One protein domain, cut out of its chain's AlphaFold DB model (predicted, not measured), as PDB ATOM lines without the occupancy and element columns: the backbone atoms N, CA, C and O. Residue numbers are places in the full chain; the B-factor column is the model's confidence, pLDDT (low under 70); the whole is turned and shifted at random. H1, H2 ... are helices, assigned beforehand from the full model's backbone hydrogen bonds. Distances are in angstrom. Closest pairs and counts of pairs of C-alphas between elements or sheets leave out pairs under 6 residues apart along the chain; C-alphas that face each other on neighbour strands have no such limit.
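Overview. This is residues 4 to 47 and 202 to 236 of the 237 residues of the protein "Extracellular solute-binding protein" of Chloroflexia bacterium (UniProt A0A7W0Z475). The two longest helices, H4 and H5, meet near their ends in an L-shaped corner along one side of the domain, and a loop-rich stretch with three short helices, H1, H2 and H3, winds over the other side. Residues 29 to 47, a long stretch with no named element, loop out at one end and come back through the middle, where residues 42 to 43 pair antiparallel with residues 202 to 203, the first two residues after a cut. The printed part has 79 residues, with five named helices in the order H1 H2 H3 H4 H5 and no named strand; under half of the residues, 39, are in named elements, and by these the class is all helix. The whole is compact, with a radius of gyration of the C-alphas of 12.8 A, and the C-alphas span 35 by 27 by 24 A along their three main axes.

Along the chain. The longest helix is H4, residues 210 to 223, 19.8 A from first to last C-alpha; it begins at C-alpha 210 at (158.052, 225.845, 76.177). H5, residues 226 to 236, measures 15.2 A and ends at C-alpha 236 at (172.498, 228.014, 104.774). Three short helices come earlier in the chain: H1, residues 4 to 7, H2, residues 16 to 20, and H3, residues 24 to 28. C-alpha 4, where H1 begins, is at (165.129, 237.857, 79.201).

Arrangement. H4 and H5 are close but not clearly touching; their closest C-alphas, those of Leu 223 and Met 229, are 6.5 A apart. Their lines stand at 72 degrees, only just about perpendicular. H1 is close to H4 but not clearly touching it, and their closest C-alphas, those of Phe 6 and Trp 217, are 6.9 A apart. H2 and H3 meet only through their link. H2 is apart from H1, H4 and H5, and H3 is apart from H1, H4 and H5. In H2, H3, H4 and H5 every O i to N i+4 pair is within hydrogen-bond range; H1 is too short for such a pair, and its one O i to N i+3 pair is within range.

Size, cuts and confidence. The two C-alphas farthest apart, those of Asp 36 and Met 234, are 37.0 A from each other. Residues 48 to 201 are not printed, and C-alphas 47 and 202 are 11.9 A apart across this cut, which lies in the link from H3 to H4. Of the links that are printed whole, H2 to H3 and H4 to H5 are tight, H1 to H2 is short, and none is long. Residues 207 to 212, of which 210 to 212 belong to H4, stand free. The mean pLDDT of the printed part is 90.5, and no printed residue is under 70.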
ATOM      1  N   ALA A   4     165.630 236.491  79.356       92.75
ATOM      2  CA  ALA A   4     165.129 237.857  79.201       92.75
ATOM      3  C   ALA A   4     163.663 237.954  78.715       92.75
ATOM      4  O   ALA A   4     162.949 238.816  79.234       92.75
ATOM      5  N   PRO A   5     163.162 237.097  77.799       93.75
ATOM      6  CA  PRO A   5     161.750 237.108  77.417       93.75
ATOM      7  C   PRO A   5     160.803 236.773  78.573       93.75
ATOM      8  O   PRO A   5     159.764 237.404  78.691       93.75
ATOM      9  N   PHE A   6     161.173 235.829  79.443       94.62
ATOM     10  CA  PHE A   6     160.364 235.445  80.602       94.62
ATOM     11  C   PHE A   6     160.426 236.492  81.710       94.62
ATOM     12  O   PHE A   6     159.405 236.806  82.309       94.62
ATOM     13  N   LEU A   7     161.614 237.059  81.950       93.25
ATOM     14  CA  LEU A   7     161.830 238.117  82.937       93.25
ATOM     15  C   LEU A   7     160.939 239.338  82.673       93.25
ATOM     16  O   LEU A   7     160.372 239.890  83.613       93.25
ATOM     17  N   ASN A   8     160.819 239.727  81.401       94.12
ATOM     18  CA  ASN A   8     160.096 240.921  80.958       94.12
ATOM     19  C   ASN A   8     158.666 240.631  80.475       94.12
ATOM     20  O   ASN A   8     158.011 241.528  79.941       94.12
ATOM     21  N   ASP A   9     158.193 239.393  80.615       95.94
ATOM     22  CA  ASP A   9     156.845 239.020  80.205       95.94
ATOM     23  C   ASP A   9     155.795 239.737  81.083       95.94
ATOM     24  O   ASP A   9     155.932 239.745  82.308       95.94
ATOM     25  N   PRO A  10     154.740 240.340  80.503       94.50
ATOM     26  CA  PRO A  10     153.753 241.101  81.269       94.50
ATOM     27  C   PRO A  10     152.874 240.242  82.193       94.50
ATOM     28  O   PRO A  10     152.296 240.781  83.135       94.50
ATOM     29  N   GLU A  11     152.741 238.940  81.935       94.75
ATOM     30  CA  GLU A  11     151.915 238.027  82.730       94.75
ATOM     31  C   GLU A  11     152.758 237.225  83.726       94.75
ATOM     32  O   GLU A  11     152.374 237.063  84.888       94.75
ATOM     33  N   VAL A  12     153.913 236.717  83.287       95.50
ATOM     34  CA  VAL A  12     154.736 235.797  84.090       95.50
ATOM     35  C   VAL A  12     156.063 236.389  84.561       95.50
ATOM     36  O   VAL A  12     156.717 235.769  85.404       95.50
ATOM     37  N   GLY A  13     156.444 237.584  84.112       95.31
ATOM     38  CA  GLY A  13     157.699 238.253  84.464       95.31
ATOM     39  C   GLY A  13     157.758 238.840  85.873       95.31
ATOM     40  O   GLY A  13     156.796 238.769  86.642       95.31
ATOM     41  N   LEU A  14     158.925 239.376  86.239       93.81
ATOM     42  CA  LEU A  14     159.124 240.090  87.508       93.81
ATOM     43  C   LEU A  14     158.714 241.554  87.353       93.81
ATOM     44  O   LEU A  14     159.013 242.172  86.327       93.81
ATOM     45  N   ALA A  15     158.066 242.117  88.376       92.12
ATOM     46  CA  ALA A  15     157.734 243.536  88.372       92.12
ATOM     47  C   ALA A  15     159.017 244.378  88.331       92.12
ATOM     48  O   ALA A  15     160.062 243.957  88.819       92.12
ATOM     49  N   ALA A  16     158.952 245.580  87.754       90.31
ATOM     50  CA  ALA A  16     160.127 246.449  87.643       90.31
ATOM     51  C   ALA A  16     160.736 246.809  89.012       90.31
ATOM     52  O   ALA A  16     161.946 246.988  89.109       90.31
ATOM     53  N   GLU A  17     159.899 246.890  90.048       91.19
ATOM     54  CA  GLU A  17     160.322 247.069  91.439       91.19
ATOM     55  C   GLU A  17     161.132 245.860  91.926       91.19
ATOM     56  O   GLU A  17     162.292 246.030  92.281       91.19
ATOM     57  N   ASP A  18     160.597 244.641  91.786       91.00
ATOM     58  CA  ASP A  18     161.303 243.400  92.148       91.00
ATOM     59  C   ASP A  18     162.607 243.210  91.351       91.00
ATOM     60  O   ASP A  18     163.594 242.684  91.856       91.00
ATOM     61  N   GLN A  19     162.645 243.637  90.083       90.12
ATOM     62  CA  GLN A  19     163.880 243.622  89.290       90.12
ATOM     63  C   GLN A  19     164.926 244.609  89.832       90.12
ATOM     64  O   GLN A  19     166.125 244.361  89.693       90.12
ATOM     65  N   GLY A  20     164.481 245.715  90.434       90.25
ATOM     66  CA  GLY A  20     165.325 246.727  91.065       90.25
ATOM     67  C   GLY A  20     165.964 246.276  92.381       90.25
ATOM     68  O   GLY A  20     166.986 246.843  92.763       90.25
ATOM     69  N   ASP A  21     165.426 245.237  93.025       90.06
ATOM     70  CA  ASP A  21     165.995 244.652  94.247       90.06
ATOM     71  C   ASP A  21     167.279 243.845  93.981       90.06
ATOM     72  O   ASP A  21     168.071 243.589  94.893       90.06
ATOM     73  N   PHE A  22     167.538 243.462  92.727       88.50
ATOM     74  CA  PHE A  22     168.790 242.818  92.344       88.50
ATOM     75  C   PHE A  22     169.890 243.854  92.112       88.50
ATOM     76  O   PHE A  22     169.715 244.830  91.380       88.50
ATOM     77  N   LEU A  23     171.092 243.588  92.636       86.31
ATOM     78  CA  LEU A  23     172.262 244.408  92.325       86.31
ATOM     79  C   LEU A  23     172.490 244.445  90.799       86.31
ATOM     80  O   LEU A  23     172.637 243.379  90.188       86.31
ATOM     81  N   PRO A  24     172.605 245.632  90.166       84.44
ATOM     82  CA  PRO A  24     172.673 245.740  88.707       84.44
ATOM     83  C   PRO A  24     173.796 244.913  88.075       84.44
ATOM     84  O   PRO A  24     173.603 244.284  87.031       84.44
ATOM     85  N   ASN A  25     174.963 244.863  88.721       82.50
ATOM     86  CA  ASN A  25     176.101 244.074  88.247       82.50
ATOM     87  C   ASN A  25     175.853 242.565  88.372       82.50
ATOM     88  O   ASN A  25     176.308 241.800  87.525       82.50
ATOM     89  N   GLN A  26     175.088 242.131  89.376       84.12
ATOM     90  CA  GLN A  26     174.759 240.719  89.561       84.12
ATOM     91  C   GLN A  26     173.697 240.239  88.577       84.12
ATOM     92  O   GLN A  26     173.800 239.133  88.064       84.12
ATOM     93  N   LEU A  27     172.722 241.079  88.232       83.75
ATOM     94  CA  LEU A  27     171.755 240.728  87.196       83.75
ATOM     95  C   LEU A  27     172.405 240.711  85.801       83.75
ATOM     96  O   LEU A  27     172.137 239.827  84.986       83.75
ATOM     97  N   ASN A  28     173.293 241.671  85.513       84.69
ATOM     98  CA  ASN A  28     173.891 241.811  84.184       84.69
ATOM     99  C   ASN A  28     175.088 240.889  83.916       84.69
ATOM    100  O   ASN A  28     175.340 240.603  82.749       84.69
ATOM    101  N   ARG A  29     175.789 240.356  84.931       83.19
ATOM    102  CA  ARG A  29     176.942 239.447  84.712       83.19
ATOM    103  C   ARG A  29     176.596 238.155  83.959       83.19
ATOM    104  O   ARG A  29     177.496 237.440  83.529       83.19
ATOM    105  N   HIS A  30     175.310 237.835  83.812       82.62
ATOM    106  CA  HIS A  30     174.819 236.681  83.052       82.62
ATOM    107  C   HIS A  30     174.616 236.960  81.556       82.62
ATOM    108  O   HIS A  30     174.316 236.033  80.800       82.62
ATOM    109  N   LYS A  31     174.776 238.219  81.130       88.44
ATOM    110  CA  LYS A  31     174.840 238.619  79.725       88.44
ATOM    111  C   LYS A  31     176.294 238.547  79.288       88.44
ATOM    112  O   LYS A  31     177.121 239.341  79.725       88.44
ATOM    113  N   LEU A  32     176.617 237.539  78.488       83.81
ATOM    114  CA  LEU A  32     177.982 237.309  78.029       83.81
ATOM    115  C   LEU A  32     178.053 237.471  76.514       83.81
ATOM    116  O   LEU A  32     177.224 236.911  75.797       83.81
ATOM    117  N   ALA A  33     179.104 238.135  76.031       87.56
ATOM    118  CA  ALA A  33     179.339 238.349  74.601       87.56
ATOM    119  C   ALA A  33     179.388 237.036  73.796       87.56
ATOM    120  O   ALA A  33     178.923 236.979  72.664       87.56
ATOM    121  N   ILE A  34     179.873 235.942  74.404       88.38
ATOM    122  CA  ILE A  34     179.869 234.598  73.792       88.38
ATOM    123  C   ILE A  34     178.456 234.043  73.525       88.38
ATOM    124  O   ILE A  34     178.307 233.041  72.831       88.38
ATOM    125  N   TYR A  35     177.426 234.675  74.091       89.81
ATOM    126  CA  TYR A  35     176.015 234.352  73.913       89.81
ATOM    127  C   TYR A  35     175.228 235.505  73.280       89.81
ATOM    128  O   TYR A  35     174.005 235.539  73.428       89.81
ATOM    129  N   ASP A  36     175.894 236.422  72.575       92.56
ATOM    130  CA  ASP A  36     175.272 237.604  71.963       92.56
ATOM    131  C   ASP A  36     174.540 238.475  73.004       92.56
ATOM    132  O   ASP A  36     173.427 238.943  72.773       92.56
ATOM    133  N   ASP A  37     175.129 238.600  74.200       91.25
ATOM    134  CA  ASP A  37     174.599 239.347  75.352       91.25
ATOM    135  C   ASP A  37     173.208 238.901  75.846       91.25
ATOM    136  O   ASP A  37     172.538 239.607  76.606       91.25
ATOM    137  N   ARG A  38     172.786 237.683  75.484       92.31
ATOM    138  CA  ARG A  38     171.578 237.051  76.034       92.31
ATOM    139  C   ARG A  38     171.749 236.717  77.509       92.31
ATOM    140  O   ARG A  38     172.832 236.324  77.947       92.31
ATOM    141  N   MET A  39     170.658 236.811  78.270       91.62
ATOM    142  CA  MET A  39     170.654 236.496  79.698       91.62
ATOM    143  C   MET A  39     170.500 234.985  79.877       91.62
ATOM    144  O   MET A  39     169.395 234.448  79.904       91.62
ATOM    145  N   MET A  40     171.627 234.279  79.971       91.75
ATOM    146  CA  MET A  40     171.637 232.809  79.961       91.75
ATOM    147  C   MET A  40     171.444 232.166  81.341       91.75
ATOM    148  O   MET A  40     171.261 230.949  81.425       91.75
ATOM    149  N   ALA A  41     171.480 232.970  82.403       90.81
ATOM    150  CA  ALA A  41     171.272 232.547  83.779       90.81
ATOM    151  C   ALA A  41     170.608 233.660  84.603       90.81
ATOM    152  O   ALA A  41     170.616 234.823  84.198       90.81
ATOM    153  N   PHE A  42     170.030 233.282  85.739       90.75
ATOM    154  CA  PHE A  42     169.374 234.176  86.687       90.75
ATOM    155  C   PHE A  42     170.022 234.041  88.076       90.75
ATOM    156  O   PHE A  42     170.376 232.917  88.467       90.75
ATOM    157  N   PRO A  43     170.206 235.150  88.814       87.88
ATOM    158  CA  PRO A  43     170.808 235.113  90.140       87.88
ATOM    159  C   PRO A  43     169.880 234.456  91.171       87.88
ATOM    160  O   PRO A  43     168.660 234.519  91.054       87.88
ATOM    161  N   GLN A  44     170.470 233.847  92.200       83.31
ATOM    162  CA  GLN A  44     169.765 233.390  93.409       83.31
ATOM    163  C   GLN A  44     170.343 234.071  94.647       83.31
ATOM    164  O   GLN A  44     169.620 234.697  95.406       83.31
ATOM    165  N   GLY A  45     171.657 233.983  94.820       81.81
ATOM    166  CA  GLY A  45     172.386 234.591  95.920       81.81
ATOM    167  C   GLY A  45     173.873 234.559  95.609       81.81
ATOM    168  O   GLY A  45     174.326 233.738  94.807       81.81
ATOM    169  N   PHE A  46     174.615 235.477  96.217       85.75
ATOM    170  CA  PHE A  46     176.056 235.571  96.051       85.75
ATOM    171  C   PHE A  46     176.707 235.670  97.417       85.75
ATOM    172  O   PHE A  46     176.209 236.379  98.289       85.75
ATOM    173  N   SER A  47     177.835 234.993  97.569       90.00
ATOM    174  CA  SER A  47     178.757 235.249  98.665       90.00
ATOM    175  C   SER A  47     179.912 236.113  98.169       90.00
ATOM    176  O   SER A  47     180.079 236.337  96.966       90.00
ATOM    177  N   VAL A 202     174.793 230.256  89.666       84.19
ATOM    178  CA  VAL A 202     173.870 230.870  88.718       84.19
ATOM    179  C   VAL A 202     172.862 229.818  88.300       84.19
ATOM    180  O   VAL A 202     173.222 228.664  88.057       84.19
ATOM    181  N   ASN A 203     171.597 230.204  88.203       90.56
ATOM    182  CA  ASN A 203     170.552 229.281  87.805       90.56
ATOM    183  C   ASN A 203     170.288 229.401  86.310       90.56
ATOM    184  O   ASN A 203     169.876 230.451  85.820       90.56
ATOM    185  N   ALA A 204     170.508 228.316  85.574       92.25
ATOM    186  CA  ALA A 204     170.236 228.252  84.146       92.25
ATOM    187  C   ALA A 204     169.043 227.335  83.872       92.25
ATOM    188  O   ALA A 204     168.984 226.210  84.364       92.25
ATOM    189  N   ILE A 205     168.120 227.783  83.020       93.81
ATOM    190  CA  ILE A 205     167.037 226.935  82.509       93.81
ATOM    191  C   ILE A 205     167.502 226.322  81.183       93.81
ATOM    192  O   ILE A 205     167.747 227.065  80.220       93.81
ATOM    193  N   PRO A 206     167.644 224.987  81.073       93.25
ATOM    194  CA  PRO A 206     168.029 224.347  79.821       93.25
ATOM    195  C   PRO A 206     167.055 224.669  78.684       93.25
ATOM    196  O   PRO A 206     165.870 224.930  78.897       93.25
ATOM    197  N   LYS A 207     167.542 224.643  77.440       92.31
ATOM    198  CA  LYS A 207     166.636 224.727  76.288       92.31
ATOM    199  C   LYS A 207     165.802 223.446  76.227       92.31
ATOM    200  O   LYS A 207     166.368 222.358  76.186       92.31
ATOM    201  N   ASN A 208     164.483 223.585  76.250       92.69
ATOM    202  CA  ASN A 208     163.536 222.471  76.262       92.69
ATOM    203  C   ASN A 208     162.207 222.910  75.624       92.69
ATOM    204  O   ASN A 208     162.156 223.989  75.038       92.69
ATOM    205  N   ASP A 209     161.155 222.092  75.721       95.56
ATOM    206  CA  ASP A 209     159.801 222.524  75.365       95.56
ATOM    207  C   ASP A 209     159.333 223.725  76.208       95.56
ATOM    208  O   ASP A 209     159.743 223.898  77.359       95.56
ATOM    209  N   GLU A 210     158.476 224.557  75.612       94.06
ATOM    210  CA  GLU A 210     158.052 225.845  76.177       94.06
ATOM    211  C   GLU A 210     157.405 225.694  77.559       94.06
ATOM    212  O   GLU A 210     157.677 226.487  78.460       94.06
ATOM    213  N   ALA A 211     156.616 224.635  77.768       95.69
ATOM    214  CA  ALA A 211     155.957 224.377  79.044       95.69
ATOM    215  C   ALA A 211     156.970 224.101  80.168       95.69
ATOM    216  O   ALA A 211     156.840 224.644  81.266       95.69
ATOM    217  N   LYS A 212     158.015 223.304  79.906       96.56
ATOM    218  CA  LYS A 212     159.096 223.075  80.881       96.56
ATOM    219  C   LYS A 212     159.933 224.322  81.132       96.56
ATOM    220  O   LYS A 212     160.375 224.532  82.258       96.56
ATOM    221  N   GLN A 213     160.165 225.137  80.107       96.06
ATOM    222  CA  GLN A 213     160.903 226.390  80.268       96.06
ATOM    223  C   GLN A 213     160.131 227.379  81.138       96.06
ATOM    224  O   GLN A 213     160.708 227.940  82.067       96.06
ATOM    225  N   LEU A 214     158.825 227.511  80.896       96.19
ATOM    226  CA  LEU A 214     157.936 228.311  81.729       96.19
ATOM    227  C   LEU A 214     157.901 227.792  83.169       96.19
ATOM    228  O   LEU A 214     158.033 228.578  84.100       96.19
ATOM    229  N   ALA A 215     157.793 226.476  83.373       96.56
ATOM    230  CA  ALA A 215     157.827 225.889  84.713       96.56
ATOM    231  C   ALA A 215     159.151 226.182  85.444       96.56
ATOM    232  O   ALA A 215     159.137 226.553  86.617       96.56
ATOM    233  N   GLY A 216     160.288 226.071  84.747       96.00
ATOM    234  CA  GLY A 216     161.597 226.434  85.292       96.00
ATOM    235  C   GLY A 216     161.685 227.915  85.663       96.00
ATOM    236  O   GLY A 216     162.198 228.249  86.727       96.00
ATOM    237  N   TRP A 217     161.135 228.799  84.827       95.62
ATOM    238  CA  TRP A 217     161.072 230.232  85.115       95.62
ATOM    239  C   TRP A 217     160.213 230.538  86.342       95.62
ATOM    240  O   TRP A 217     160.666 231.239  87.240       95.62
ATOM    241  N   LEU A 218     159.006 229.975  86.421       96.44
ATOM    242  CA  LEU A 218     158.111 230.188  87.558       96.44
ATOM    243  C   LEU A 218     158.730 229.696  88.872       96.44
ATOM    244  O   LEU A 218     158.549 230.335  89.907       96.44
ATOM    245  N   TRP A 219     159.500 228.604  88.831       95.56
ATOM    246  CA  TRP A 219     160.257 228.141  89.992       95.56
ATOM    247  C   TRP A 219     161.365 229.123  90.396       95.56
ATOM    248  O   TRP A 219     161.449 229.464  91.571       95.56
ATOM    249  N   LEU A 220     162.163 229.636  89.449       94.06
ATOM    250  CA  LEU A 220     163.200 230.637  89.750       94.06
ATOM    251  C   LEU A 220     162.619 231.951  90.274       94.06
ATOM    252  O   LEU A 220     163.139 232.523  91.232       94.06
ATOM    253  N   LYS A 221     161.509 232.402  89.688       93.75
ATOM    254  CA  LYS A 221     160.760 233.565  90.157       93.75
ATOM    255  C   LYS A 221     160.286 233.377  91.599       93.75
ATOM    256  O   LYS A 221     160.429 234.282  92.407       93.75
ATOM    257  N   TRP A 222     159.743 232.205  91.939       94.56
ATOM    258  CA  TRP A 222     159.337 231.891  93.312       94.56
ATOM    259  C   TRP A 222     160.531 231.814  94.272       94.56
ATOM    260  O   TRP A 222     160.475 232.389  95.360       94.56
ATOM    261  N   LEU A 223     161.611 231.139  93.866       92.44
ATOM    262  CA  LEU A 223     162.818 230.962  94.675       92.44
ATOM    263  C   LEU A 223     163.423 232.305  95.094       92.44
ATOM    264  O   LEU A 223     163.917 232.433  96.206       92.44
ATOM    265  N   THR A 224     163.340 233.306  94.219       90.81
ATOM    266  CA  THR A 224     163.884 234.650  94.446       90.81
ATOM    267  C   THR A 224     162.916 235.606  95.147       90.81
ATOM    268  O   THR A 224     163.217 236.785  95.301       90.81
ATOM    269  N   THR A 225     161.770 235.118  95.638       92.44
ATOM    270  CA  THR A 225     160.890 235.921  96.501       92.44
ATOM    271  C   THR A 225     161.510 236.140  97.887       92.44
ATOM    272  O   THR A 225     162.204 235.248  98.386       92.44
ATOM    273  N   PRO A 226     161.190 237.250  98.587       91.31
ATOM    274  CA  PRO A 226     161.723 237.514  99.926       91.31
ATOM    275  C   PRO A 226     161.488 236.375 100.926       91.31
ATOM    276  O   PRO A 226     162.376 236.035 101.700       91.31
ATOM    277  N   ALA A 227     160.310 235.742 100.894       94.12
ATOM    278  CA  ALA A 227     159.982 234.651 101.810       94.12
ATOM    279  C   ALA A 227     160.807 233.381 101.538       94.12
ATOM    280  O   ALA A 227     161.271 232.747 102.486       94.12
ATOM    281  N   ALA A 228     160.997 233.015 100.266       92.75
ATOM    282  CA  ALA A 228     161.805 231.856  99.893       92.75
ATOM    283  C   ALA A 228     163.294 232.100 100.187       92.75
ATOM    284  O   ALA A 228     163.939 231.255 100.807       92.75
ATOM    285  N   MET A 229     163.814 233.281  99.838       90.31
ATOM    286  CA  MET A 229     165.200 233.657 100.124       90.31
ATOM    287  C   MET A 229     165.485 233.757 101.624       90.31
ATOM    288  O   MET A 229     166.524 233.283 102.065       90.31
ATOM    289  N   ALA A 230     164.563 234.287 102.433       90.25
ATOM    290  CA  ALA A 230     164.733 234.312 103.886       90.25
ATOM    291  C   ALA A 230     164.837 232.898 104.479       90.25
ATOM    292  O   ALA A 230     165.659 232.658 105.359       90.25
ATOM    293  N   GLN A 231     164.030 231.949 103.990       89.81
ATOM    294  CA  GLN A 231     164.136 230.549 104.407       89.81
ATOM    295  C   GLN A 231     165.448 229.907 103.964       89.81
ATOM    296  O   GLN A 231     166.023 229.146 104.736       89.81
ATOM    297  N   TRP A 232     165.906 230.212 102.747       86.25
ATOM    298  CA  TRP A 232     167.191 229.744 102.240       86.25
ATOM    299  C   TRP A 232     168.333 230.222 103.137       86.25
ATOM    300  O   TRP A 232     169.026 229.389 103.705       86.25
ATOM    301  N   VAL A 233     168.442 231.539 103.346       84.56
ATOM    302  CA  VAL A 233     169.481 232.168 104.177       84.56
ATOM    303  C   VAL A 233     169.489 231.561 105.578       84.56
ATOM    304  O   VAL A 233     170.505 231.033 105.989       84.56
ATOM    305  N   MET A 234     168.349 231.485 106.277       81.50
ATOM    306  CA  MET A 234     168.303 230.887 107.626       81.50
ATOM    307  C   MET A 234     168.764 229.421 107.695       81.50
ATOM    308  O   MET A 234     169.083 228.932 108.778       81.50
ATOM    309  N   ALA A 235     168.704 228.692 106.581       79.69
ATOM    310  CA  ALA A 235     169.115 227.299 106.513       79.69
ATOM    311  C   ALA A 235     170.571 227.121 106.052       79.69
ATOM    312  O   ALA A 235     171.097 226.019 106.220       79.69
ATOM    313  N   THR A 236     171.193 228.141 105.447       72.75
ATOM    314  CA  THR A 236     172.498 228.014 104.774       72.75
ATOM    315  C   THR A 236     173.542 229.070 105.130       72.75
ATOM    316  O   THR A 236     174.701 228.834 104.812       72.75
TER     317      THR A 236